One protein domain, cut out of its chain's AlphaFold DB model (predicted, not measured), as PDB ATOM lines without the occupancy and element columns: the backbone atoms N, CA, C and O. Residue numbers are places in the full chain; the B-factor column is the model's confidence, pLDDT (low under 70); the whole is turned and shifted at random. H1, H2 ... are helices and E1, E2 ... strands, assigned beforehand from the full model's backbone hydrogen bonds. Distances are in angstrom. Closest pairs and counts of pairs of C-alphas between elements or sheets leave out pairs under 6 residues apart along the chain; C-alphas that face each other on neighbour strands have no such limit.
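What this domain is: This is residues 2 to 47 of the 792 residues of the protein "Retrovirus-related Pol polyprotein from type-1 retrotransposable element R1 4" of Amphibalanus amphitrite (UniProt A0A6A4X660). This is a loose rod with little regular structure: a small two-strand hairpin, E1 and E2, lies in the middle, the short helix H1 is towards one end, and the loop of residues 22 to 27 sticks out at the other. The printed part has 46 residues, with H1, E1 and E2 in that order; the sheet E1 - E2 is antiparallel, and the class is mixed, with only 14 residues in named elements. The radius of gyration of the C-alphas is 12.6 A, and the spans are 38 by 15 by 12 A.

How they stand to each other: Look first at the hairpin of E1, residues 33 to 36, and E2, residues 39 to 42, antiparallel at 151 degrees. N 34 and O 41 are within hydrogen-bond range at 2.9 A, as are N 36 and O 39 at 2.8 A. H1, residues 2 to 7, is apart from E2; its closest C-alpha to E1 is Val 2, 7.2 A from that of Val 36. In H1 every O i to N i+4 pair is within hydrogen-bond range.

Where its parts are: Find C-alpha 33 at (44.780, -5.976, -5.734); E1 runs 9.7 A from there. E2 spans 9.6 A, ending at (43.062, -9.233, -8.202). H1 spans 8.6 A from C-alpha 2 at (38.650, 6.580, -13.570).

The domain as a whole: The C-alphas of Lys 9 and Trp 25 are farthest apart, at 38.2 A. The printed part has no cut; H1 to E1 is a long link of 25 residues. Residues 29 to 31 and 43 to 46 have pLDDT under 70.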
ATOM      1  N   VAL A   2      40.115   6.493 -13.831       84.69
ATOM      2  CA  VAL A   2      38.650   6.580 -13.570       84.69
ATOM      3  C   VAL A   2      38.137   8.024 -13.496       84.69
ATOM      4  O   VAL A   2      37.176   8.374 -14.168       84.69
ATOM      5  N   ARG A   3      38.828   8.903 -12.753       87.12
ATOM      6  CA  ARG A   3      38.476  10.335 -12.680       87.12
ATOM      7  C   ARG A   3      38.528  11.036 -14.043       87.12
ATOM      8  O   ARG A   3      37.683  11.875 -14.326       87.12
ATOM      9  N   TRP A   4      39.510  10.683 -14.874       92.00
ATOM     10  CA  TRP A   4      39.639  11.214 -16.232       92.00
ATOM     11  C   TRP A   4      38.471  10.731 -17.098       92.00
ATOM     12  O   TRP A   4      37.777  11.558 -17.670       92.00
ATOM     13  N   ALA A   5      38.170   9.429 -17.099       89.56
ATOM     14  CA  ALA A   5      37.052   8.867 -17.857       89.56
ATOM     15  C   ALA A   5      35.714   9.517 -17.460       89.56
ATOM     16  O   ALA A   5      34.985   9.991 -18.326       89.56
ATOM     17  N   ASN A   6      35.459   9.669 -16.156       88.69
ATOM     18  CA  ASN A   6      34.254  10.333 -15.653       88.69
ATOM     19  C   ASN A   6      34.169  11.809 -16.082       88.69
ATOM     20  O   ASN A   6      33.089  12.276 -16.447       88.69
ATOM     21  N   ARG A   7      35.295  12.542 -16.085       94.38
ATOM     22  CA  ARG A   7      35.359  13.924 -16.601       94.38
ATOM     23  C   ARG A   7      34.947  13.983 -18.078       94.38
ATOM     24  O   ARG A   7      34.240  14.909 -18.459       94.38
ATOM     25  N   TRP A   8      35.315  12.976 -18.866       93.44
ATOM     26  CA  TRP A   8      34.959  12.834 -20.284       93.44
ATOM     27  C   TRP A   8      33.675  12.027 -20.531       93.44
ATOM     28  O   TRP A   8      33.438  11.577 -21.647       93.44
ATOM     29  N   LYS A   9      32.831  11.843 -19.503       92.12
ATOM     30  CA  LYS A   9      31.544  11.125 -19.590       92.12
ATOM     31  C   LYS A   9      31.660   9.661 -20.059       92.12
ATOM     32  O   LYS A   9      30.691   9.089 -20.546       92.12
ATOM     33  N   MET A  10      32.820   9.035 -19.870       92.38
ATOM     34  CA  MET A  10      33.058   7.613 -20.122       92.38
ATOM     35  C   MET A  10      32.983   6.815 -18.815       92.38
ATOM     36  O   MET A  10      33.628   7.169 -17.829       92.38
ATOM     37  N   VAL A  11      32.254   5.697 -18.821       87.06
ATOM     38  CA  VAL A  11      32.148   4.785 -17.670       87.06
ATOM     39  C   VAL A  11      33.105   3.607 -17.854       87.06
ATOM     40  O   VAL A  11      33.046   2.899 -18.858       87.06
ATOM     41  N   ILE A  12      33.996   3.383 -16.883       87.50
ATOM     42  CA  ILE A  12      34.918   2.238 -16.897       87.50
ATOM     43  C   ILE A  12      34.209   1.005 -16.333       87.50
ATOM     44  O   ILE A  12      33.761   1.011 -15.189       87.50
ATOM     45  N   ALA A  13      34.166  -0.074 -17.113       87.31
ATOM     46  CA  ALA A  13      33.653  -1.365 -16.663       87.31
ATOM     47  C   ALA A  13      34.708  -2.102 -15.817       87.31
ATOM     48  O   ALA A  13      35.616  -2.739 -16.361       87.31
ATOM     49  N   GLY A  14      34.584  -2.033 -14.488       82.25
ATOM     50  CA  GLY A  14      35.496  -2.702 -13.550       82.25
ATOM     51  C   GLY A  14      35.596  -4.216 -13.778       82.25
ATOM     52  O   GLY A  14      36.690  -4.764 -13.769       82.25
ATOM     53  N   GLU A  15      34.485  -4.871 -14.120       82.06
ATOM     54  CA  GLU A  15      34.409  -6.320 -14.389       82.06
ATOM     55  C   GLU A  15      35.160  -6.768 -15.655       82.06
ATOM     56  O   GLU A  15      35.630  -7.900 -15.739       82.06
ATOM     57  N   LYS A  16      35.288  -5.884 -16.654       84.38
ATOM     58  CA  LYS A  16      36.046  -6.153 -17.890       84.38
ATOM     59  C   LYS A  16      37.507  -5.717 -17.780       84.38
ATOM     60  O   LYS A  16      38.284  -5.949 -18.705       84.38
ATOM     61  N   THR A  17      37.873  -5.058 -16.682       85.19
ATOM     62  CA  THR A  17      39.229  -4.564 -16.469       85.19
ATOM     63  C   THR A  17      40.119  -5.710 -16.008       85.19
ATOM     64  O   THR A  17      39.845  -6.368 -15.010       85.19
ATOM     65  N   GLN A  18      41.203  -5.936 -16.740       83.81
ATOM     66  CA  GLN A  18      42.218  -6.933 -16.424       83.81
ATOM     67  C   GLN A  18      43.544  -6.229 -16.145       83.81
ATOM     68  O   GLN A  18      43.812  -5.160 -16.695       83.81
ATOM     69  N   VAL A  19      44.380  -6.835 -15.305       82.19
ATOM     70  CA  VAL A  19      45.724  -6.335 -15.000       82.19
ATOM     71  C   VAL A  19      46.727  -7.459 -15.217       82.19
ATOM     72  O   VAL A  19      46.475  -8.597 -14.831       82.19
ATOM     73  N   LEU A  20      47.864  -7.129 -15.827       84.44
ATOM     74  CA  LEU A  20      49.002  -8.023 -16.003       84.44
ATOM     75  C   LEU A  20      50.257  -7.331 -15.491       84.44
ATOM     76  O   LEU A  20      50.566  -6.219 -15.915       84.44
ATOM     77  N   VAL A  21      50.991  -8.009 -14.614       82.88
ATOM     78  CA  VAL A  21      52.335  -7.587 -14.217       82.88
ATOM     79  C   VAL A  21      53.333  -8.182 -15.198       82.88
ATOM     80  O   VAL A  21      53.317  -9.385 -15.446       82.88
ATOM     81  N   LEU A  22      54.200  -7.334 -15.749       83.62
ATOM     82  CA  LEU A  22      55.337  -7.740 -16.568       83.62
ATOM     83  C   LEU A  22      56.588  -7.728 -15.683       83.62
ATOM     84  O   LEU A  22      57.209  -6.688 -15.489       83.62
ATOM     85  N   SER A  23      56.933  -8.881 -15.115       79.50
ATOM     86  CA  SER A  23      58.156  -9.069 -14.326       79.50
ATOM     87  C   SER A  23      58.704 -10.470 -14.550       79.50
ATOM     88  O   SER A  23      57.930 -11.411 -14.715       79.50
ATOM     89  N   GLN A  24      60.028 -10.630 -14.525       79.56
ATOM     90  CA  GLN A  24      60.668 -11.947 -14.513       79.56
ATOM     91  C   GLN A  24      60.510 -12.662 -13.168       79.56
ATOM     92  O   GLN A  24      60.482 -13.894 -13.125       79.56
ATOM     93  N   TRP A  25      60.328 -11.917 -12.078       80.62
ATOM     94  CA  TRP A  25      60.291 -12.460 -10.726       80.62
ATOM     95  C   TRP A  25      58.864 -12.865 -10.373       80.62
ATOM     96  O   TRP A  25      57.911 -12.109 -10.559       80.62
ATOM     97  N   SER A  26      58.694 -14.106  -9.917       75.94
ATOM     98  CA  SER A  26      57.368 -14.646  -9.593       75.94
ATOM     99  C   SER A  26      56.738 -13.943  -8.392       75.94
ATOM    100  O   SER A  26      55.516 -13.865  -8.322       75.94
ATOM    101  N   HIS A  27      57.562 -13.413  -7.486       77.38
ATOM    102  CA  HIS A  27      57.136 -12.650  -6.320       77.38
ATOM    103  C   HIS A  27      56.348 -11.387  -6.699       77.38
ATOM    104  O   HIS A  27      55.291 -11.150  -6.132       77.38
ATOM    105  N   ASP A  28      56.778 -10.642  -7.719       75.75
ATOM    106  CA  ASP A  28      56.119  -9.392  -8.139       75.75
ATOM    107  C   ASP A  28      54.704  -9.609  -8.693       75.75
ATOM    108  O   ASP A  28      53.895  -8.687  -8.765       75.75
ATOM    109  N   ALA A  29      54.411 -10.835  -9.126       68.94
ATOM    110  CA  ALA A  29      53.099 -11.230  -9.618       68.94
ATOM    111  C   ALA A  29      52.201 -11.831  -8.522       68.94
ATOM    112  O   ALA A  29      51.040 -12.136  -8.804       68.94
ATOM    113  N   LYS A  30      52.712 -12.020  -7.296       68.06
ATOM    114  CA  LYS A  30      51.921 -12.503  -6.159       68.06
ATOM    115  C   LYS A  30      51.160 -11.345  -5.508       68.06
ATOM    116  O   LYS A  30      51.687 -10.257  -5.331       68.06
ATOM    117  N   ASP A  31      49.901 -11.614  -5.171       65.81
ATOM    118  CA  ASP A  31      49.110 -10.885  -4.172       65.81
ATOM    119  C   ASP A  31      49.031  -9.354  -4.299       65.81
ATOM    120  O   ASP A  31      49.127  -8.632  -3.310       65.81
ATOM    121  N   PHE A  32      48.746  -8.836  -5.499       72.44
ATOM    122  CA  PHE A  32      48.343  -7.433  -5.658       72.44
ATOM    123  C   PHE A  32      46.860  -7.300  -6.047       72.44
ATOM    124  O   PHE A  32      46.304  -8.102  -6.805       72.44
ATOM    125  N   GLN A  33      46.199  -6.267  -5.518       76.81
ATOM    126  CA  GLN A  33      44.780  -5.976  -5.734       76.81
ATOM    127  C   GLN A  33      44.608  -4.493  -6.060       76.81
ATOM    128  O   GLN A  33      45.044  -3.628  -5.304       76.81
ATOM    129  N   ILE A  34      43.944  -4.191  -7.175       82.12
ATOM    130  CA  ILE A  34      43.686  -2.816  -7.616       82.12
ATOM    131  C   ILE A  34      42.176  -2.588  -7.646       82.12
ATOM    132  O   ILE A  34      41.434  -3.364  -8.247       82.12
ATOM    133  N   LYS A  35      41.698  -1.513  -7.011       83.44
ATOM    134  CA  LYS A  35      40.290  -1.098  -7.100       83.44
ATOM    135  C   LYS A  35      40.078  -0.224  -8.336       83.44
ATOM    136  O   LYS A  35      40.628   0.872  -8.425       83.44
ATOM    137  N   VAL A  36      39.247  -0.684  -9.270       83.00
ATOM    138  CA  VAL A  36      38.869   0.039 -10.492       83.00
ATOM    139  C   VAL A  36      37.354   0.191 -10.532       83.00
ATOM    140  O   VAL A  36      36.634  -0.799 -10.562       83.00
ATOM    141  N   ALA A  37      36.871   1.438 -10.524       81.50
ATOM    142  CA  ALA A  37      35.439   1.765 -10.562       81.50
ATOM    143  C   ALA A  37      34.594   1.029  -9.492       81.50
ATOM    144  O   ALA A  37      33.468   0.626  -9.751       81.50
ATOM    145  N   GLY A  38      35.149   0.834  -8.289       80.81
ATOM    146  CA  GLY A  38      34.493   0.114  -7.185       80.81
ATOM    147  C   GLY A  38      34.699  -1.406  -7.204       80.81
ATOM    148  O   GLY A  38      34.608  -2.040  -6.155       80.81
ATOM    149  N   THR A  39      35.081  -1.988  -8.342       83.00
ATOM    150  CA  THR A  39      35.408  -3.413  -8.471       83.00
ATOM    151  C   THR A  39      36.856  -3.678  -8.063       83.00
ATOM    152  O   THR A  39      37.778  -2.957  -8.442       83.00
ATOM    153  N   SER A  40      37.079  -4.738  -7.292       81.75
ATOM    154  CA  SER A  40      38.416  -5.205  -6.935       81.75
ATOM    155  C   SER A  40      38.969  -6.152  -8.007       81.75
ATOM    156  O   SER A  40      38.528  -7.296  -8.093       81.75
ATOM    157  N   VAL A  41      39.994  -5.728  -8.743       78.56
ATOM    158  CA  VAL A  41      40.720  -6.563  -9.709       78.56
ATOM    159  C   VAL A  41      41.946  -7.170  -9.020       78.56
ATOM    160  O   VAL A  41      42.885  -6.455  -8.667       78.56
ATOM    161  N   LYS A  42      41.930  -8.489  -8.784       71.38
ATOM    162  CA  LYS A  42      43.062  -9.233  -8.202       71.38
ATOM    163  C   LYS A  42      44.027  -9.672  -9.303       71.38
ATOM    164  O   LYS A  42      43.600 -10.281 -10.280       71.38
ATOM    165  N   GLY A  43      45.323  -9.449  -9.100       62.34
ATOM    166  CA  GLY A  43      46.386  -9.913  -9.994       62.34
ATOM    167  C   GLY A  43      46.475 -11.436 -10.140       62.34
ATOM    168  O   GLY A  43      46.971 -11.926 -11.150       62.34
ATOM    169  N   SER A  44      45.944 -12.195  -9.172       50.81
ATOM    170  CA  SER A  44      45.996 -13.663  -9.163       50.81
ATOM    171  C   SER A  44      44.921 -14.365 -10.005       50.81
ATOM    172  O   SER A  44      45.027 -15.569 -10.216       50.81
ATOM    173  N   HIS A  45      43.888 -13.666 -10.498       53.47
ATOM    174  CA  HIS A  45      42.759 -14.328 -11.179       53.47
ATOM    175  C   HIS A  45      43.062 -14.799 -12.613       53.47
ATOM    176  O   HIS A  45      42.376 -15.685 -13.118       53.47
ATOM    177  N   SER A  46      44.100 -14.269 -13.268       58.62
ATOM    178  CA  SER A  46      44.571 -14.806 -14.549       58.62
ATOM    179  C   SER A  46      46.020 -14.385 -14.828       58.62
ATOM    180  O   SER A  46      46.261 -13.192 -15.011       58.62
ATOM    181  N   PRO A  47      46.984 -15.317 -14.983       74.31
ATOM    182  CA  PRO A  47      48.369 -14.997 -15.372       74.31
ATOM    183  C   PRO A  47      48.497 -14.528 -16.837       74.31
ATOM    184  O   PRO A  47      49.601 -14.436 -17.385       74.31
TER     185      PRO A  47